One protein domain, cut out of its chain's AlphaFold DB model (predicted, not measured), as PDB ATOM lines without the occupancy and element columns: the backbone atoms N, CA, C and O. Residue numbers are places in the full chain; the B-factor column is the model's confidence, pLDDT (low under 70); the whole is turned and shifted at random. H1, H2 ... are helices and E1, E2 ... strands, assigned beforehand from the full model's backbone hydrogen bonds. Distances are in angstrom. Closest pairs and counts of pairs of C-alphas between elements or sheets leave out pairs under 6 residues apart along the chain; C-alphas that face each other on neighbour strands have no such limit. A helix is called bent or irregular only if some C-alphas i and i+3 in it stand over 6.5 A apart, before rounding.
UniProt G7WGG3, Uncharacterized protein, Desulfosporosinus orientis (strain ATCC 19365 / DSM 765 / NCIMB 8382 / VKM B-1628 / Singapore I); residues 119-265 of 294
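What this domain is: This is residues 119 to 265 of the 294 residues of an uncharacterized protein of Desulfosporosinus orientis (strain ATCC 19365 / DSM 765 / NCIMB 8382 / VKM B-1628 / Singapore I) (UniProt G7WGG3). A twisted sheet of six strands makes the body, its two long strands E3 and E8 bending sharply, with H1 packed over one face; a narrow two-stranded arm of E6 and E7 runs away from it and ends in a small, loose head holding the short helices H2 and H3. H4, at the end of the printed part, follows E8 off the sheet. The printed part has 147 residues, with four named helices and eight named strands in the order H1 E1 E2 E3 E4 E5 E6 H2 H3 E7 E8 H4, and its class is mixed, helices and strands. The large sheet has the order E1 E2 E3 E8 E5 E4 and is antiparallel throughout, as is the pair E6 and E7. The whole is loose, with a radius of gyration of the C-alphas of 19.5 A, and elongated through its arm, spanning 59 by 37 by 25 A.

Where its parts are: In the large sheet, E1 is residues 140 to 147, 19.3 A long, and E2 is residues 151 to 157, 20.1 A. E3 is residues 164 to 178, 26.4 A, and bends by 119 degrees at residue 174. E8, residues 245 to 259, measures 27.7 A and bends by 112 degrees at residue 251. E5 is residues 201 to 206, 16.5 A, and E4 is residues 191 to 196, 16.8 A. H1 is residues 123 to 129, 9.9 A, with C-alpha 123 at (67.015, 71.650, 69.363). In the arm, E6 is residues 209 to 213, 13.1 A, and E7 is residues 238 to 242, 12.8 A. Beyond these come H2, residues 220 to 224, with C-alpha 220 at (68.769, 27.082, 87.959), and H3, residues 230 to 236. H4 is residues 261 to 265, and C-alpha 265 stands at (83.897, 53.619, 65.252).

How they stand to each other: From edge to edge of the large sheet the strands' lines turn by 126 degrees; E1 and E4 are its edge strands. E1, E2 and E3 form a meander, each strand the antiparallel neighbour of the one before, through the hairpins E1 and E2, and E2 and E3. N 143 and O 155 are 2.8 A apart, and N 154 and O 168 2.9 A, both within hydrogen-bond range. Between E3 and E8, N 167 and O 256 are 2.8 A apart; between E8 and E5, N 203 and O 248 are 2.9 A apart. E4 and E5 are a hairpin, with N 193 and O 204 at 2.9 A. Residues 140 to 141 of E1 also pair, antiparallel, with residues 188 to 189. H1 is on the sheet at a height of 7.8 A, over E8, slantwise to the strands at 41 degrees to E8 on the local plane; their closest C-alphas are those of Leu 126 and Val 257, 5.7 A apart. E5 runs on into E6 at 10 degrees across a break of 2 residues. E6 and E7 are antiparallel neighbours, with N 211 and O 240 at 2.9 A. H2 and H3 are close but not clearly touching, the closest C-alphas being those of Phe 223 and Ile 230, 7.9 A apart. H4 is not on the sheet. Every O i to N i+4 pair is within hydrogen-bond range in H1 and H4, against 0 of 1 in H2 and 0 of 3 in H3, whose O i to N i+3 pairs within range are 2 of 2 and 2 of 4. H3 is irregular, with C-alphas 232 and 235 at 7.6 A.

The domain as a whole: The two C-alphas farthest apart, those of Thr 199 and Glu 227, are 62.4 A from each other. Residues 223 to 229 stand free. The printed part has no cut; the link from E3 to E4, 12 residues, is long. The mean pLDDT of the printed part is 85.9, and it is under 70 at residues 210 to 211, 230, 232 to 234 and 240.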
ATOM      1  N   MET A 119      61.134  75.719  71.284       89.56
ATOM      2  CA  MET A 119      61.031  76.169  72.673       89.56
ATOM      3  C   MET A 119      62.265  75.821  73.519       89.56
ATOM      4  O   MET A 119      62.353  76.285  74.655       89.56
ATOM      5  N   ILE A 120      63.188  75.008  72.997       90.25
ATOM      6  CA  ILE A 120      64.426  74.584  73.659       90.25
ATOM      7  C   ILE A 120      65.602  75.029  72.788       90.25
ATOM      8  O   ILE A 120      65.698  74.653  71.620       90.25
ATOM      9  N   GLU A 121      66.514  75.830  73.345       92.94
ATOM     10  CA  GLU A 121      67.675  76.313  72.593       92.94
ATOM     11  C   GLU A 121      68.545  75.132  72.125       92.94
ATOM     12  O   GLU A 121      68.842  74.233  72.907       92.94
ATOM     13  N   GLY A 122      68.972  75.134  70.857       89.94
ATOM     14  CA  GLY A 122      69.852  74.103  70.285       89.94
ATOM     15  C   GLY A 122      69.150  72.828  69.793       89.94
ATOM     16  O   GLY A 122      69.803  71.915  69.287       89.94
ATOM     17  N   SER A 123      67.819  72.770  69.867       88.50
ATOM     18  CA  SER A 123      67.015  71.650  69.363       88.50
ATOM     19  C   SER A 123      67.116  71.422  67.847       88.50
ATOM     20  O   SER A 123      67.039  70.280  67.401       88.50
ATOM     21  N   ASP A 124      67.344  72.464  67.045       87.19
ATOM     22  CA  ASP A 124      67.523  72.333  65.591       87.19
ATOM     23  C   ASP A 124      68.747  71.476  65.242       87.19
ATOM     24  O   ASP A 124      68.705  70.621  64.351       87.19
ATOM     25  N   GLU A 125      69.853  71.690  65.959       87.31
ATOM     26  CA  GLU A 125      71.077  70.910  65.784       87.31
ATOM     27  C   GLU A 125      70.868  69.467  66.245       87.31
ATOM     28  O   GLU A 125      71.289  68.537  65.554       87.31
ATOM     29  N   LEU A 126      70.153  69.277  67.357       87.75
ATOM     30  CA  LEU A 126      69.744  67.963  67.845       87.75
ATOM     31  C   LEU A 126      68.969  67.198  66.761       87.75
ATOM     32  O   LEU A 126      69.413  66.145  66.311       87.75
ATOM     33  N   ILE A 127      67.870  67.764  66.258       86.50
ATOM     34  CA  ILE A 127      67.014  67.132  65.240       86.50
ATOM     35  C   ILE A 127      67.801  66.807  63.969       86.50
ATOM     36  O   ILE A 127      67.622  65.741  63.376       86.50
ATOM     37  N   LYS A 128      68.701  67.700  63.546       86.44
ATOM     38  CA  LYS A 128      69.554  67.471  62.377       86.44
ATOM     39  C   LYS A 128      70.468  66.256  62.556       86.44
ATOM     40  O   LYS A 128      70.630  65.496  61.602       86.44
ATOM     41  N   ASN A 129      71.044  66.067  63.745       85.88
ATOM     42  CA  ASN A 129      71.888  64.905  64.041       85.88
ATOM     43  C   ASN A 129      71.065  63.608  64.073       85.88
ATOM     44  O   ASN A 129      71.476  62.611  63.489       85.88
ATOM     45  N   PHE A 130      69.835  63.655  64.586       82.19
ATOM     46  CA  PHE A 130      68.902  62.522  64.595       82.19
ATOM     47  C   PHE A 130      68.065  62.398  63.305       82.19
ATOM     48  O   PHE A 130      66.897  62.004  63.334       82.19
ATOM     49  N   LYS A 131      68.647  62.729  62.143       84.06
ATOM     50  CA  LYS A 131      68.042  62.554  60.801       84.06
ATOM     51  C   LYS A 131      66.631  63.154  60.654       84.06
ATOM     52  O   LYS A 131      65.792  62.612  59.936       84.06
ATOM     53  N   GLY A 132      66.366  64.281  61.311       75.00
ATOM     54  CA  GLY A 132      65.069  64.960  61.268       75.00
ATOM     55  C   GLY A 132      64.053  64.464  62.300       75.00
ATOM     56  O   GLY A 132      62.892  64.865  62.237       75.00
ATOM     57  N   SER A 133      64.463  63.613  63.244       77.69
ATOM     58  CA  SER A 133      63.605  63.093  64.311       77.69
ATOM     59  C   SER A 133      64.004  63.623  65.689       77.69
ATOM     60  O   SER A 133      65.135  64.056  65.903       77.69
ATOM     61  N   TRP A 134      63.053  63.621  66.626       82.56
ATOM     62  CA  TRP A 134      63.356  63.867  68.035       82.56
ATOM     63  C   TRP A 134      64.025  62.623  68.638       82.56
ATOM     64  O   TRP A 134      63.533  61.520  68.382       82.56
ATOM     65  N   PRO A 135      65.108  62.762  69.423       83.69
ATOM     66  CA  PRO A 135      65.797  61.611  69.993       83.69
ATOM     67  C   PRO A 135      64.938  60.845  70.999       83.69
ATOM     68  O   PRO A 135      64.124  61.418  71.727       83.69
ATOM     69  N   SER A 136      65.182  59.539  71.072       85.25
ATOM     70  CA  SER A 136      64.655  58.669  72.119       85.25
ATOM     71  C   SER A 136      65.708  58.511  73.211       85.25
ATOM     72  O   SER A 136      66.810  58.048  72.941       85.25
ATOM     73  N   PHE A 137      65.354  58.863  74.445       85.38
ATOM     74  CA  PHE A 137      66.219  58.702  75.623       85.38
ATOM     75  C   PHE A 137      66.032  57.346  76.317       85.38
ATOM     76  O   PHE A 137      66.455  57.170  77.454       85.38
ATOM     77  N   HIS A 138      65.371  56.395  75.657       83.31
ATOM     78  CA  HIS A 138      65.205  55.048  76.187       83.31
ATOM     79  C   HIS A 138      66.564  54.344  76.305       83.31
ATOM     80  O   HIS A 138      67.379  54.418  75.383       83.31
ATOM     81  N   GLU A 139      66.797  53.689  77.441       82.44
ATOM     82  CA  GLU A 139      68.058  53.051  77.850       82.44
ATOM     83  C   GLU A 139      69.263  54.015  77.895       82.44
ATOM     84  O   GLU A 139      70.414  53.589  77.987       82.44
ATOM     85  N   ALA A 140      69.029  55.330  77.829       87.88
ATOM     86  CA  ALA A 140      70.106  56.307  77.902       87.88
ATOM     87  C   ALA A 140      70.609  56.426  79.344       87.88
ATOM     88  O   ALA A 140      69.831  56.584  80.284       87.88
ATOM     89  N   ARG A 141      71.926  56.420  79.524       92.62
ATOM     90  CA  ARG A 141      72.557  56.650  80.829       92.62
ATOM     91  C   ARG A 141      72.670  58.133  81.106       92.62
ATOM     92  O   ARG A 141      72.857  58.918  80.179       92.62
ATOM     93  N   ILE A 142      72.622  58.505  82.383       93.50
ATOM     94  CA  ILE A 142      72.785  59.894  82.820       93.50
ATOM     95  C   ILE A 142      74.141  60.069  83.496       93.50
ATOM     96  O   ILE A 142      74.535  59.299  84.369       93.50
ATOM     97  N   ARG A 143      74.840  61.145  83.146       93.56
ATOM     98  CA  ARG A 143      76.007  61.632  83.876       93.56
ATOM     99  C   ARG A 143      75.818  63.093  84.245       93.56
ATOM    100  O   ARG A 143      75.531  63.934  83.398       93.56
ATOM    101  N   ILE A 144      76.018  63.401  85.522       94.19
ATOM    102  CA  ILE A 144      76.021  64.779  86.018       94.19
ATOM    103  C   ILE A 144      77.410  65.362  85.750       94.19
ATOM    104  O   ILE A 144      78.389  64.933  86.358       94.19
ATOM    105  N   ILE A 145      77.498  66.322  84.830       95.94
ATOM    106  CA  ILE A 145      78.760  66.994  84.485       95.94
ATOM    107  C   ILE A 145      79.035  68.139  85.455       95.94
ATOM    108  O   ILE A 145      80.139  68.282  85.973       95.94
ATOM    109  N   GLU A 146      78.007  68.940  85.722       93.31
ATOM    110  CA  GLU A 146      78.062  70.059  86.653       93.31
ATOM    111  C   GLU A 146      76.726  70.172  87.389       93.31
ATOM    112  O   GLU A 146      75.663  69.953  86.806       93.31
ATOM    113  N   LYS A 147      76.771  70.510  88.681       93.56
ATOM    114  CA  LYS A 147      75.580  70.684  89.514       93.56
ATOM    115  C   LYS A 147      75.806  71.788  90.533       93.56
ATOM    116  O   LYS A 147      76.751  71.755  91.318       93.56
ATOM    117  N   SER A 148      74.889  72.743  90.542       93.25
ATOM    118  CA  SER A 148      74.775  73.792  91.544       93.25
ATOM    119  C   SER A 148      73.313  73.937  91.980       93.25
ATOM    120  O   SER A 148      72.418  73.264  91.474       93.25
ATOM    121  N   MET A 149      73.048  74.844  92.922       90.94
ATOM    122  CA  MET A 149      71.673  75.161  93.327       90.94
ATOM    123  C   MET A 149      70.858  75.850  92.223       90.94
ATOM    124  O   MET A 149      69.636  75.873  92.310       90.94
ATOM    125  N   LYS A 150      71.514  76.449  91.220       95.12
ATOM    126  CA  LYS A 150      70.862  77.250  90.170       95.12
ATOM    127  C   LYS A 150      71.028  76.689  88.766       95.12
ATOM    128  O   LYS A 150      70.304  77.114  87.874       95.12
ATOM    129  N   SER A 151      71.972  75.783  88.566       96.44
ATOM    130  CA  SER A 151      72.308  75.244  87.255       96.44
ATOM    131  C   SER A 151      72.698  73.778  87.346       96.44
ATOM    132  O   SER A 151      73.194  73.314  88.375       96.44
ATOM    133  N   MET A 152      72.482  73.051  86.260       96.31
ATOM    134  CA  MET A 152      72.868  71.655  86.128       96.31
ATOM    135  C   MET A 152      73.165  71.341  84.666       96.31
ATOM    136  O   MET A 152      72.457  71.805  83.776       96.31
ATOM    137  N   ILE A 153      74.200  70.542  84.425       97.12
ATOM    138  CA  ILE A 153      74.502  69.989  83.107       97.12
ATOM    139  C   ILE A 153      74.371  68.476  83.204       97.12
ATOM    140  O   ILE A 153      75.143  67.822  83.914       97.12
ATOM    141  N   LEU A 154      73.393  67.939  82.481       96.38
ATOM    142  CA  LEU A 154      73.168  66.506  82.343       96.38
ATOM    143  C   LEU A 154      73.665  66.041  80.986       96.38
ATOM    144  O   LEU A 154      73.325  66.626  79.965       96.38
ATOM    145  N   GLU A 155      74.478  64.998  80.984       96.12
ATOM    146  CA  GLU A 155      74.944  64.316  79.786       96.12
ATOM    147  C   GLU A 155      74.223  62.975  79.667       96.12
ATOM    148  O   GLU A 155      74.212  62.187  80.613       96.12
ATOM    149  N   PHE A 156      73.633  62.733  78.502       95.56
ATOM    150  CA  PHE A 156      72.944  61.505  78.140       95.56
ATOM    151  C   PHE A 156      73.710  60.792  77.030       95.56
ATOM    152  O   PHE A 156      74.127  61.433  76.062       95.56
ATOM    153  N   TYR A 157      73.897  59.482  77.175       94.12
ATOM    154  CA  TYR A 157      74.659  58.663  76.230       94.12
ATOM    155  C   TYR A 157      74.221  57.194  76.262       94.12
ATOM    156  O   TYR A 157      73.697  56.714  77.270       94.12
ATOM    157  N   GLY A 158      74.496  56.471  75.174       87.50
ATOM    158  CA  GLY A 158      74.132  55.063  75.023       87.50
ATOM    159  C   GLY A 158      72.634  54.841  74.794       87.50
ATOM    160  O   GLY A 158      71.874  55.780  74.546       87.50
ATOM    161  N   GLY A 159      72.213  53.576  74.853       84.81
ATOM    162  CA  GLY A 159      70.836  53.182  74.556       84.81
ATOM    163  C   GLY A 159      70.418  53.611  73.150       84.81
ATOM    164  O   GLY A 159      71.170  53.473  72.184       84.81
ATOM    165  N   PHE A 160      69.231  54.202  73.037       83.88
ATOM    166  CA  PHE A 160      68.686  54.679  71.761       83.88
ATOM    167  C   PHE A 160      69.315  55.982  71.248       83.88
ATOM    168  O   PHE A 160      68.949  56.448  70.168       83.88
ATOM    169  N   LEU A 161      70.268  56.551  71.990       85.38
ATOM    170  CA  LEU A 161      71.115  57.636  71.504       85.38
ATOM    171  C   LEU A 161      72.349  57.122  70.754       85.38
ATOM    172  O   LEU A 161      73.071  57.952  70.229       85.38
ATOM    173  N   SER A 162      72.592  55.803  70.686       86.19
ATOM    174  CA  SER A 162      73.706  55.217  69.918       86.19
ATOM    175  C   SER A 162      75.043  55.915  70.248       86.19
ATOM    176  O   SER A 162      75.397  56.039  71.426       86.19
ATOM    177  N   TYR A 163      75.775  56.383  69.238       88.81
ATOM    178  CA  TYR A 163      77.023  57.129  69.383       88.81
ATOM    179  C   TYR A 163      76.815  58.640  69.578       88.81
ATOM    180  O   TYR A 163      77.789  59.391  69.707       88.81
ATOM    181  N   GLU A 164      75.579  59.136  69.568       91.25
ATOM    182  CA  GLU A 164      75.271  60.521  69.889       91.25
ATOM    183  C   GLU A 164      75.258  60.759  71.413       91.25
ATOM    184  O   GLU A 164      74.679  60.022  72.209       91.25
ATOM    185  N   VAL A 165      75.884  61.858  71.832       95.31
ATOM    186  CA  VAL A 165      75.921  62.325  73.221       95.31
ATOM    187  C   VAL A 165      75.158  63.634  73.311       95.31
ATOM    188  O   VAL A 165      75.532  64.630  72.684       95.31
ATOM    189  N   VAL A 166      74.105  63.651  74.123       95.94
ATOM    190  CA  VAL A 166      73.232  64.815  74.294       95.94
ATOM    191  C   VAL A 166      73.505  65.462  75.642       95.94
ATOM    192  O   VAL A 166      73.385  64.819  76.678       95.94
ATOM    193  N   ARG A 167      73.839  66.755  75.652       97.19
ATOM    194  CA  ARG A 167      73.977  67.540  76.885       97.19
ATOM    195  C   ARG A 167      72.811  68.495  77.042       97.19
ATOM    196  O   ARG A 167      72.544  69.292  76.144       97.19
ATOM    197  N   LEU A 168      72.159  68.428  78.194       96.81
ATOM    198  CA  LEU A 168      71.096  69.321  78.622       96.81
ATOM    199  C   LEU A 168      71.641  70.281  79.680       96.81
ATOM    200  O   LEU A 168      72.014  69.874  80.780       96.81
ATOM    201  N   PHE A 169      71.663  71.558  79.331       97.31
ATOM    202  CA  PHE A 169      71.994  72.667  80.208       97.31
ATOM    203  C   PHE A 169      70.690  73.193  80.804       97.31
ATOM    204  O   PHE A 169      69.818  73.691  80.089       97.31
ATOM    205  N   ILE A 170      70.559  73.037  82.115       96.88
ATOM    206  CA  ILE A 170      69.409  73.470  82.899       96.88
ATOM    207  C   ILE A 170      69.849  74.680  83.710       96.88
ATOM    208  O   ILE A 170      70.722  74.564  84.571       96.88
ATOM    209  N   GLU A 171      69.247  75.836  83.454       96.12
ATOM    210  CA  GLU A 171      69.622  77.100  84.088       96.12
ATOM    211  C   GLU A 171      68.435  77.740  84.813       96.12
ATOM    212  O   GLU A 171      67.267  77.550  84.459       96.12
ATOM    213  N   ASP A 172      68.750  78.515  85.852       96.25
ATOM    214  CA  ASP A 172      67.774  79.139  86.746       96.25
ATOM    215  C   ASP A 172      66.780  78.117  87.317       96.25
ATOM    216  O   ASP A 172      65.557  78.249  87.194       96.25
ATOM    217  N   ILE A 173      67.328  77.068  87.937       97.06
ATOM    218  CA  ILE A 173      66.549  76.026  88.608       97.06
ATOM    219  C   ILE A 173      65.684  76.655  89.711       97.06
ATOM    220  O   ILE A 173      66.175  77.346  90.604       97.06
ATOM    221  N   ILE A 174      64.382  76.388  89.635       96.75
ATOM    222  CA  ILE A 174      63.348  76.834  90.574       96.75
ATOM    223  C   ILE A 174      63.163  75.784  91.670       96.75
ATOM    224  O   ILE A 174      63.111  76.115  92.853       96.75
ATOM    225  N   SER A 175      63.055  74.518  91.270       94.62
ATOM    226  CA  SER A 175      62.812  73.391  92.167       94.62
ATOM    227  C   SER A 175      63.255  72.077  91.540       94.62
ATOM    228  O   SER A 175      63.322  71.945  90.319       94.62
ATOM    229  N   GLN A 176      63.533  71.102  92.400       93.56
ATOM    230  CA  GLN A 176      63.841  69.726  92.033       93.56
ATOM    231  C   GLN A 176      63.059  68.796  92.961       93.56
ATOM    232  O   GLN A 176      63.000  69.052  94.164       93.56
ATOM    233  N   SER A 177      62.468  67.744  92.408       91.56
ATOM    234  CA  SER A 177      61.748  66.707  93.149       91.56
ATOM    235  C   SER A 177      62.101  65.350  92.562       91.56
ATOM    236  O   SER A 177      62.083  65.208  91.344       91.56
ATOM    237  N   TYR A 178      62.408  64.373  93.410       88.88
ATOM    238  CA  TYR A 178      62.779  63.019  93.001       88.88
ATOM    239  C   TYR A 178      62.132  62.014  93.957       88.88
ATOM    240  O   TYR A 178      62.105  62.278  95.163       88.88
ATOM    241  N   ASP A 179      61.635  60.891  93.441       83.81
ATOM    242  CA  ASP A 179      61.035  59.834  94.270       83.81
ATOM    243  C   ASP A 179      62.085  59.176  95.163       83.81
ATOM    244  O   ASP A 179      61.916  59.046  96.378       83.81
ATOM    245  N   GLN A 180      63.216  58.809  94.566       78.69
ATOM    246  CA  GLN A 180      64.417  58.461  95.307       78.69
ATOM    247  C   GLN A 180      65.209  59.742  95.531       78.69
ATOM    248  O   GLN A 180      65.422  60.490  94.588       78.69
ATOM    249  N   ASN A 181      65.627  60.003  96.776       75.56
ATOM    250  CA  ASN A 181      66.117  61.292  97.308       75.56
ATOM    251  C   ASN A 181      67.199  62.056  96.495       75.56
ATOM    252  O   ASN A 181      67.635  63.126  96.927       75.56
ATOM    253  N   SER A 182      67.685  61.531  95.369       82.19
ATOM    254  CA  SER A 182      68.708  62.140  94.530       82.19
ATOM    255  C   SER A 182      68.654  61.660  93.072       82.19
ATOM    256  O   SER A 182      68.393  60.487  92.808       82.19
ATOM    257  N   LEU A 183      69.018  62.539  92.133       82.88
ATOM    258  CA  LEU A 183      69.171  62.239  90.700       82.88
ATOM    259  C   LEU A 183      70.198  61.130  90.420       82.88
ATOM    260  O   LEU A 183      70.100  60.399  89.447       82.88
ATOM    261  N   GLU A 184      71.174  60.985  91.306       85.75
ATOM    262  CA  GLU A 184      72.230  59.978  91.266       85.75
ATOM    263  C   GLU A 184      71.693  58.531  91.356       85.75
ATOM    264  O   GLU A 184      72.444  57.592  91.127       85.75
ATOM    265  N   SER A 185      70.404  58.353  91.670       83.81
ATOM    266  CA  SER A 185      69.704  57.059  91.644       83.81
ATOM    267  C   SER A 185      69.222  56.632  90.248       83.81
ATOM    268  O   SER A 185      68.741  55.514  90.079       83.81
ATOM    269  N   PHE A 186      69.323  57.508  89.244       84.25
ATOM    270  CA  PHE A 186      68.938  57.206  87.867       84.25
ATOM    271  C   PHE A 186      70.118  56.574  87.122       84.25
ATOM    272  O   PHE A 186      70.986  57.285  86.617       84.25
ATOM    273  N   GLU A 187      70.153  55.241  87.059       78.81
ATOM    274  CA  GLU A 187      71.185  54.504  86.313       78.81
ATOM    275  C   GLU A 187      70.953  54.575  84.795       78.81
ATOM    276  O   GLU A 187      71.850  54.959  84.040       78.81
ATOM    277  N   GLU A 188      69.732  54.264  84.356       83.56
ATOM    278  CA  GLU A 188      69.296  54.304  82.959       83.56
ATOM    279  C   GLU A 188      67.914  54.959  82.872       83.56
ATOM    280  O   GLU A 188      67.089  54.854  83.778       83.56
ATOM    281  N   LEU A 189      67.668  55.697  81.795       80.31
ATOM    282  CA  LEU A 189      66.384  56.322  81.535       80.31
ATOM    283  C   LEU A 189      65.500  55.399  80.724       80.31
ATOM    284  O   LEU A 189      65.906  54.795  79.741       80.31
ATOM    285  N   THR A 190      64.230  55.391  81.076       78.69
ATOM    286  CA  THR A 190      63.177  54.822  80.232       78.69
ATOM    287  C   THR A 190      62.524  55.890  79.374       78.69
ATOM    288  O   THR A 190      62.134  55.599  78.241       78.69
ATOM    289  N   SER A 191      62.469  57.131  79.869       81.25
ATOM    290  CA  SER A 191      62.004  58.298  79.121       81.25
ATOM    291  C   SER A 191      62.565  59.606  79.692       81.25
ATOM    292  O   SER A 191      62.842  59.722  80.889       81.25
ATOM    293  N   LEU A 192      62.684  60.607  78.818       85.38
ATOM    294  CA  LEU A 192      62.940  62.005  79.153       85.38
ATOM    295  C   LEU A 192      61.867  62.847  78.465       85.38
ATOM    296  O   LEU A 192      61.760  62.838  77.238       85.38
ATOM    297  N   GLU A 193      61.097  63.599  79.245       86.44
ATOM    298  CA  GLU A 193      60.076  64.492  78.711       86.44
ATOM    299  C   GLU A 193      60.326  65.943  79.107       86.44
ATOM    300  O   GLU A 193      60.894  66.253  80.153       86.44
ATOM    301  N   PHE A 194      59.829  66.846  78.270       87.88
ATOM    302  CA  PHE A 194      59.806  68.270  78.553       87.88
ATOM    303  C   PHE A 194      58.357  68.724  78.698       87.88
ATOM    304  O   PHE A 194      57.461  68.211  78.024       87.88
ATOM    305  N   ARG A 195      58.113  69.705  79.564       85.38
ATOM    306  CA  ARG A 195      56.813  70.376  79.674       85.38
ATOM    307  C   ARG A 195      57.010  71.876  79.825       85.38
ATOM    308  O   ARG A 195      57.796  72.318  80.655       85.38
ATOM    309  N   LYS A 196      56.271  72.670  79.050       84.69
ATOM    310  CA  LYS A 196      56.211  74.119  79.237       84.69
ATOM    311  C   LYS A 196      55.033  74.470  80.134       84.69
ATOM    312  O   LYS A 196      53.881  74.224  79.780       84.69
ATOM    313  N   ALA A 197      55.326  75.056  81.286       81.56
ATOM    314  CA  ALA A 197      54.351  75.760  82.106       81.56
ATOM    315  C   ALA A 197      54.322  77.250  81.716       81.56
ATOM    316  O   ALA A 197      55.180  77.734  80.981       81.56
ATOM    317  N   GLU A 198      53.351  78.011  82.229       81.38
ATOM    318  CA  GLU A 198      53.188  79.436  81.878       81.38
ATOM    319  C   GLU A 198      54.445  80.280  82.132       81.38
ATOM    320  O   GLU A 198      54.706  81.244  81.419       81.38
ATOM    321  N   THR A 199      55.226  79.929  83.156       87.19
ATOM    322  CA  THR A 199      56.348  80.749  83.630       87.19
ATOM    323  C   THR A 199      57.688  80.024  83.643       87.19
ATOM    324  O   THR A 199      58.683  80.627  84.049       87.19
ATOM    325  N   HIS A 200      57.732  78.741  83.295       92.19
ATOM    326  CA  HIS A 200      58.924  77.907  83.428       92.19
ATOM    327  C   HIS A 200      58.825  76.656  82.552       92.19
ATOM    328  O   HIS A 200      57.755  76.319  82.045       92.19
ATOM    329  N   MET A 201      59.949  75.973  82.398       91.69
ATOM    330  CA  MET A 201      60.052  74.659  81.784       91.69
ATOM    331  C   MET A 201      60.246  73.607  82.871       91.69
ATOM    332  O   MET A 201      60.825  73.876  83.925       91.69
ATOM    333  N   GLU A 202      59.787  72.401  82.600       92.00
ATOM    334  CA  GLU A 202      60.048  71.232  83.419       92.00
ATOM    335  C   GLU A 202      60.714  70.153  82.582       92.00
ATOM    336  O   GLU A 202      60.331  69.910  81.435       92.00
ATOM    337  N   VAL A 203      61.697  69.507  83.194       92.94
ATOM    338  CA  VAL A 203      62.353  68.304  82.699       92.94
ATOM    339  C   VAL A 203      61.862  67.158  83.565       92.94
ATOM    340  O   VAL A 203      62.045  67.191  84.782       92.94
ATOM    341  N   LEU A 204      61.215  66.179  82.945       90.69
ATOM    342  CA  LEU A 204      60.691  64.995  83.607       90.69
ATOM    343  C   LEU A 204      61.565  63.797  83.238       90.69
ATOM    344  O   LEU A 204      61.806  63.532  82.061       90.69
ATOM    345  N   LEU A 205      62.042  63.100  84.257       90.38
ATOM    346  CA  LEU A 205      62.948  61.962  84.177       90.38
ATOM    347  C   LEU A 205      62.198  60.720  84.641       90.38
ATOM    348  O   LEU A 205      61.608  60.738  85.722       90.38
ATOM    349  N   PHE A 206      62.251  59.653  83.850       83.56
ATOM    350  CA  PHE A 206      61.587  58.391  84.159       83.56
ATOM    351  C   PHE A 206      62.585  57.242  84.091       83.56
ATOM    352  O   PHE A 206      63.262  57.066  83.074       83.56
ATOM    353  N   ASN A 207      62.643  56.431  85.139       84.75
ATOM    354  CA  ASN A 207      63.396  55.181  85.202       84.75
ATOM    355  C   ASN A 207      62.460  54.072  85.707       84.75
ATOM    356  O   ASN A 207      62.531  53.659  86.863       84.75
ATOM    357  N   ASP A 208      61.547  53.656  84.828       80.19
ATOM    358  CA  ASP A 208      60.527  52.648  85.101       80.19
ATOM    359  C   ASP A 208      60.841  51.356  84.349       80.19
ATOM    360  O   ASP A 208      60.793  51.316  83.119       80.19
ATOM    361  N   TYR A 209      61.128  50.276  85.067       71.19
ATOM    362  CA  TYR A 209      61.424  48.988  84.450       71.19
ATOM    363  C   TYR A 209      60.824  47.830  85.236       71.19
ATOM    364  O   TYR A 209      60.555  47.912  86.434       71.19
ATOM    365  N   MET A 210      60.619  46.723  84.527       67.31
ATOM    366  CA  MET A 210      60.227  45.453  85.118       67.31
ATOM    367  C   MET A 210      61.430  44.526  85.118       67.31
ATOM    368  O   MET A 210      62.057  44.324  84.076       67.31
ATOM    369  N   THR A 211      61.733  43.934  86.265       68.50
ATOM    370  CA  THR A 211      62.674  42.821  86.345       68.50
ATOM    371  C   THR A 211      61.907  41.529  86.545       68.50
ATOM    372  O   THR A 211      60.840  41.486  87.157       68.50
ATOM    373  N   GLN A 212      62.446  40.456  85.983       77.00
ATOM    374  CA  GLN A 212      61.940  39.114  86.201       77.00
ATOM    375  C   GLN A 212      63.017  38.348  86.943       77.00
ATOM    376  O   GLN A 212      64.169  38.294  86.508       77.00
ATOM    377  N   ARG A 213      62.645  37.755  88.072       77.12
ATOM    378  CA  ARG A 213      63.525  36.853  88.805       77.12
ATOM    379  C   ARG A 213      62.800  35.568  89.138       77.12
ATOM    380  O   ARG A 213      61.591  35.557  89.360       77.12
ATOM    381  N   LEU A 214      63.553  34.482  89.190       81.75
ATOM    382  CA  LEU A 214      63.029  33.234  89.715       81.75
ATOM    383  C   LEU A 214      62.858  33.348  91.232       81.75
ATOM    384  O   LEU A 214      63.538  34.162  91.867       81.75
ATOM    385  N   PRO A 215      61.957  32.550  91.825       79.56
ATOM    386  CA  PRO A 215      61.787  32.520  93.266       79.56
ATOM    387  C   PRO A 215      63.115  32.211  93.960       79.56
ATOM    388  O   PRO A 215      63.934  31.436  93.461       79.56
ATOM    389  N   GLU A 216      63.325  32.806  95.130       80.62
ATOM    390  CA  GLU A 216      64.525  32.553  95.921       80.62
ATOM    391  C   GLU A 216      64.656  31.049  96.226       80.62
ATOM    392  O   GLU A 216      63.715  30.416  96.708       80.62
ATOM    393  N   GLY A 217      65.818  30.466  95.910       78.69
ATOM    394  CA  GLY A 217      66.071  29.029  96.064       78.69
ATOM    395  C   GLY A 217      65.611  28.147  94.897       78.69
ATOM    396  O   GLY A 217      65.651  26.925  95.031       78.69
ATOM    397  N   PHE A 218      65.188  28.726  93.769       81.75
ATOM    398  CA  PHE A 218      64.967  27.974  92.533       81.75
ATOM    399  C   PHE A 218      66.281  27.360  92.024       81.75
ATOM    400  O   PHE A 218      67.306  28.038  91.966       81.75
ATOM    401  N   ASP A 219      66.241  26.078  91.660       81.56
ATOM    402  CA  ASP A 219      67.381  25.357  91.093       81.56
ATOM    403  C   ASP A 219      67.538  25.726  89.614       81.56
ATOM    404  O   ASP A 219      66.813  25.229  88.755       81.56
ATOM    405  N   ASP A 220      68.479  26.619  89.316       79.50
ATOM    406  CA  ASP A 220      68.769  27.082  87.959       79.50
ATOM    407  C   ASP A 220      69.470  26.020  87.092       79.50
ATOM    408  O   ASP A 220      69.593  26.193  85.877       79.50
ATOM    409  N   SER A 221      69.863  24.873  87.662       81.12
ATOM    410  CA  SER A 221      70.475  23.788  86.894       81.12
ATOM    411  C   SER A 221      69.530  23.187  85.849       81.12
ATOM    412  O   SER A 221      70.009  22.644  84.851       81.12
ATOM    413  N   VAL A 222      68.212  23.370  86.011       78.00
ATOM    414  CA  VAL A 222      67.180  22.951  85.047       78.00
ATOM    415  C   VAL A 222      67.323  23.628  83.682       78.00
ATOM    416  O   VAL A 222      66.958  23.027  82.679       78.00
ATOM    417  N   PHE A 223      67.919  24.826  83.606       78.31
ATOM    418  CA  PHE A 223      68.168  25.505  82.326       78.31
ATOM    419  C   PHE A 223      69.262  24.838  81.488       78.31
ATOM    420  O   PHE A 223      69.378  25.118  80.297       78.31
ATOM    421  N   ASN A 224      70.084  23.980  82.099       79.19
ATOM    422  CA  ASN A 224      71.124  23.240  81.387       79.19
ATOM    423  C   ASN A 224      70.593  21.957  80.737       79.19
ATOM    424  O   ASN A 224      71.346  21.290  80.024       79.19
ATOM    425  N   ASP A 225      69.337  21.584  80.994       80.25
ATOM    426  CA  ASP A 225      68.701  20.458  80.324       80.25
ATOM    427  C   ASP A 225      68.337  20.867  78.878       80.25
ATOM    428  O   ASP A 225      67.574  21.811  78.675       80.25
ATOM    429  N   PRO A 226      68.889  20.204  77.845       75.69
ATOM    430  CA  PRO A 226      68.623  20.538  76.446       75.69
ATOM    431  C   PRO A 226      67.172  20.281  76.003       75.69
ATOM    432  O   PRO A 226      66.792  20.738  74.925       75.69
ATOM    433  N   GLU A 227      66.371  19.561  76.795       80.69
ATOM    434  CA  GLU A 227      64.929  19.385  76.579       80.69
ATOM    435  C   GLU A 227      64.084  20.420  77.348       80.69
ATOM    436  O   GLU A 227      62.854  20.409  77.254       80.69
ATOM    437  N   PHE A 228      64.719  21.332  78.094       72.44
ATOM    438  CA  PHE A 228      64.032  22.340  78.890       72.44
ATOM    439  C   PHE A 228      63.354  23.401  78.018       72.44
ATOM    440  O   PHE A 228      64.002  24.166  77.302       72.44
ATOM    441  N   ASP A 229      62.029  23.490  78.131       71.81
ATOM    442  CA  ASP A 229      61.239  24.564  77.536       71.81
ATOM    443  C   ASP A 229      61.024  25.686  78.560       71.81
ATOM    444  O   ASP A 229      60.362  25.492  79.584       71.81
ATOM    445  N   ILE A 230      61.544  26.878  78.260       66.94
ATOM    446  CA  ILE A 230      61.434  28.072  79.106       66.94
ATOM    447  C   ILE A 230      59.977  28.474  79.388       66.94
ATOM    448  O   ILE A 230      59.682  28.983  80.473       66.94
ATOM    449  N   ASN A 231      59.050  28.150  78.478       70.19
ATOM    450  CA  ASN A 231      57.617  28.397  78.661       70.19
ATOM    451  C   ASN A 231      57.038  27.590  79.838       70.19
ATOM    452  O   ASN A 231      56.016  27.957  80.418       70.19
ATOM    453  N   THR A 232      57.709  26.506  80.243       68.31
ATOM    454  CA  THR A 232      57.277  25.636  81.346       68.31
ATOM    455  C   THR A 232      57.339  26.343  82.697       68.31
ATOM    456  O   THR A 232      56.569  26.002  83.593       68.31
ATOM    457  N   ILE A 233      58.206  27.348  82.858       69.25
ATOM    458  CA  ILE A 233      58.391  28.063  84.129       69.25
ATOM    459  C   ILE A 233      57.985  29.535  84.065       69.25
ATOM    460  O   ILE A 233      58.189  30.244  85.045       69.25
ATOM    461  N   GLU A 234      57.387  30.006  82.963       66.12
ATOM    462  CA  GLU A 234      56.910  31.397  82.837       66.12
ATOM    463  C   GLU A 234      56.031  31.819  84.028       66.12
ATOM    464  O   GLU A 234      56.165  32.914  84.566       66.12
ATOM    465  N   HIS A 235      55.197  30.898  84.517       71.38
ATOM    466  CA  HIS A 235      54.327  31.102  85.676       71.38
ATOM    467  C   HIS A 235      55.059  31.183  87.030       71.38
ATOM    468  O   HIS A 235      54.430  31.513  88.035       71.38
ATOM    469  N   LEU A 236      56.350  30.836  87.081       71.75
ATOM    470  CA  LEU A 236      57.179  30.880  88.289       71.75
ATOM    471  C   LEU A 236      57.955  32.189  88.422       71.75
ATOM    472  O   LEU A 236      58.423  32.487  89.519       71.75
ATOM    473  N   TRP A 237      58.100  32.967  87.347       75.69
ATOM    474  CA  TRP A 237      58.806  34.239  87.417       75.69
ATOM    475  C   TRP A 237      58.058  35.213  88.317       75.69
ATOM    476  O   TRP A 237      56.871  35.493  88.143       75.69
ATOM    477  N   VAL A 238      58.789  35.759  89.277       73.94
ATOM    478  CA  VAL A 238      58.355  36.905  90.056       73.94
ATOM    479  C   VAL A 238      58.708  38.141  89.243       73.94
ATOM    480  O   VAL A 238      59.883  38.395  88.971       73.94
ATOM    481  N   ILE A 239      57.682  38.884  88.836       74.81
ATOM    482  CA  ILE A 239      57.842  40.184  88.189       74.81
ATOM    483  C   ILE A 239      57.928  41.230  89.294       74.81
ATOM    484  O   ILE A 239      57.010  41.352  90.108       74.81
ATOM    485  N   GLU A 240      59.030  41.966  89.331       69.75
ATOM    486  CA  GLU A 240      59.197  43.120  90.203       69.75
ATOM    487  C   GLU A 240      59.166  44.389  89.364       69.75
ATOM    488  O   GLU A 240      59.838  44.502  88.339       69.75
ATOM    489  N   GLU A 241      58.361  45.347  89.804       72.00
ATOM    490  CA  GLU A 241      58.232  46.643  89.155       72.00
ATOM    491  C   GLU A 241      59.062  47.661  89.925       72.00
ATOM    492  O   GLU A 241      58.922  47.810  91.142       72.00
ATOM    493  N   TYR A 242      59.927  48.365  89.208       73.56
ATOM    494  CA  TYR A 242      60.686  49.485  89.730       73.56
ATOM    495  C   TYR A 242      60.209  50.766  89.052       73.56
ATOM    496  O   TYR A 242      60.064  50.810  87.831       73.56
ATOM    497  N   GLN A 243      59.968  51.799  89.856       78.75
ATOM    498  CA  GLN A 243      59.583  53.129  89.394       78.75
ATOM    499  C   GLN A 243      60.417  54.174  90.127       78.75
ATOM    500  O   GLN A 243      60.557  54.125  91.354       78.75
ATOM    501  N   ASN A 244      60.975  55.112  89.372       83.50
ATOM    502  CA  ASN A 244      61.714  56.241  89.922       83.50
ATOM    503  C   ASN A 244      61.551  57.448  89.004       83.50
ATOM    504  O   ASN A 244      62.029  57.445  87.863       83.50
ATOM    505  N   HIS A 245      60.866  58.481  89.499       87.12
ATOM    506  CA  HIS A 245      60.568  59.693  88.744       87.12
ATOM    507  C   HIS A 245      61.287  60.913  89.309       87.12
ATOM    508  O   HIS A 245      61.550  61.039  90.507       87.12
ATOM    509  N   GLY A 246      61.632  61.830  88.410       90.12
ATOM    510  CA  GLY A 246      62.305  63.079  88.730       90.12
ATOM    511  C   GLY A 246      61.700  64.242  87.962       90.12
ATOM    512  O   GLY A 246      61.369  64.113  86.788       90.12
ATOM    513  N   VAL A 247      61.575  65.396  88.610       92.69
ATOM    514  CA  VAL A 247      61.116  66.639  87.986       92.69
ATOM    515  C   VAL A 247      62.064  67.771  88.347       92.69
ATOM    516  O   VAL A 247      62.314  68.043  89.523       92.69
ATOM    517  N   ILE A 248      62.560  68.467  87.326       94.88
ATOM    518  CA  ILE A 248      63.391  69.662  87.470       94.88
ATOM    519  C   ILE A 248      62.673  70.837  86.812       94.88
ATOM    520  O   ILE A 248      62.498  70.857  85.595       94.88
ATOM    521  N   SER A 249      62.283  71.835  87.604       95.56
ATOM    522  CA  SER A 249      61.652  73.065  87.113       95.56
ATOM    523  C   SER A 249      62.701  74.163  86.956       95.56
ATOM    524  O   SER A 249      63.463  74.429  87.886       95.56
ATOM    525  N   CYS A 250      62.735  74.836  85.811       95.69
ATOM    526  CA  CYS A 250      63.777  75.803  85.450       95.69
ATOM    527  C   CYS A 250      63.235  76.908  84.536       95.69
ATOM    528  O   CYS A 250      62.166  76.764  83.940       95.69
ATOM    529  N   LYS A 251      63.940  78.039  84.417       94.62
ATOM    530  CA  LYS A 251      63.525  79.094  83.474       94.62
ATOM    531  C   LYS A 251      64.045  78.850  82.067       94.62
ATOM    532  O   LYS A 251      63.305  79.115  81.123       94.62
ATOM    533  N   ASN A 252      65.265  78.333  81.947       93.56
ATOM    534  CA  ASN A 252      65.953  78.209  80.670       93.56
ATOM    535  C   ASN A 252      66.480  76.783  80.474       93.56
ATOM    536  O   ASN A 252      67.034  76.176  81.393       93.56
ATOM    537  N   LEU A 253      66.306  76.279  79.252       94.44
ATOM    538  CA  LEU A 253      66.825  74.996  78.799       94.44
ATOM    539  C   LEU A 253      67.580  75.182  77.493       94.44
ATOM    540  O   LEU A 253      67.073  75.799  76.552       94.44
ATOM    541  N   LYS A 254      68.752  74.565  77.430       95.25
ATOM    542  CA  LYS A 254      69.548  74.458  76.217       95.25
ATOM    543  C   LYS A 254      70.022  73.030  76.036       95.25
ATOM    544  O   LYS A 254      70.399  72.363  76.995       95.25
ATOM    545  N   MET A 255      70.040  72.576  74.795       94.62
ATOM    546  CA  MET A 255      70.568  71.281  74.412       94.62
ATOM    547  C   MET A 255      71.718  71.453  73.431       94.62
ATOM    548  O   MET A 255      71.711  72.337  72.579       94.62
ATOM    549  N   THR A 256      72.711  70.585  73.548       95.06
ATOM    550  CA  THR A 256      73.744  70.415  72.527       95.06
ATOM    551  C   THR A 256      73.923  68.938  72.261       95.06
ATOM    552  O   THR A 256      73.773  68.125  73.173       95.06
ATOM    553  N   VAL A 257      74.310  68.599  71.042       94.25
ATOM    554  CA  VAL A 257      74.640  67.231  70.658       94.25
ATOM    555  C   VAL A 257      76.087  67.172  70.197       94.25
ATOM    556  O   VAL A 257      76.600  68.094  69.568       94.25
ATOM    557  N   SER A 258      76.760  66.090  70.557       93.56
ATOM    558  CA  SER A 258      78.107  65.755  70.107       93.56
ATOM    559  C   SER A 258      78.169  64.274  69.752       93.56
ATOM    560  O   SER A 258      77.245  63.532  70.067       93.56
ATOM    561  N   ILE A 259      79.241  63.848  69.093       91.69
ATOM    562  CA  ILE A 259      79.454  62.455  68.694       91.69
ATOM    563  C   ILE A 259      80.544  61.854  69.582       91.69
ATOM    564  O   ILE A 259      81.609  62.453  69.742       91.69
ATOM    565  N   ASP A 260      80.291  60.667  70.131       90.62
ATOM    566  CA  ASP A 260      81.338  59.800  70.661       90.62
ATOM    567  C   ASP A 260      81.993  59.054  69.488       90.62
ATOM    568  O   ASP A 260      81.480  58.054  68.984       90.62
ATOM    569  N   GLU A 261      83.122  59.577  69.005       90.88
ATOM    570  CA  GLU A 261      83.814  59.024  67.833       90.88
ATOM    571  C   GLU A 261      84.349  57.605  68.066       90.88
ATOM    572  O   GLU A 261      84.496  56.836  67.115       90.88
ATOM    573  N   GLU A 262      84.639  57.235  69.316       90.44
ATOM    574  CA  GLU A 262      85.099  55.884  69.624       90.44
ATOM    575  C   GLU A 262      83.937  54.894  69.566       90.44
ATOM    576  O   GLU A 262      84.078  53.822  68.974       90.44
ATOM    577  N   GLU A 263      82.779  55.254  70.120       87.69
ATOM    578  CA  GLU A 263      81.593  54.399  70.049       87.69
ATOM    579  C   GLU A 263      81.064  54.285  68.618       87.69
ATOM    580  O   GLU A 263      80.815  53.180  68.134       87.69
ATOM    581  N   LYS A 264      81.039  55.399  67.882       88.94
ATOM    582  CA  LYS A 264      80.715  55.407  66.452       88.94
ATOM    583  C   LYS A 264      81.620  54.468  65.660       88.94
ATOM    584  O   LYS A 264      81.142  53.675  64.852       88.94
ATOM    585  N   ARG A 265      82.934  54.515  65.906       90.94
ATOM    586  CA  ARG A 265      83.897  53.619  65.252       90.94
ATOM    587  C   ARG A 265      83.603  52.152  65.567       90.94
ATOM    588  O   ARG A 265      83.652  51.327  64.656       90.94
TER     589      ARG A 265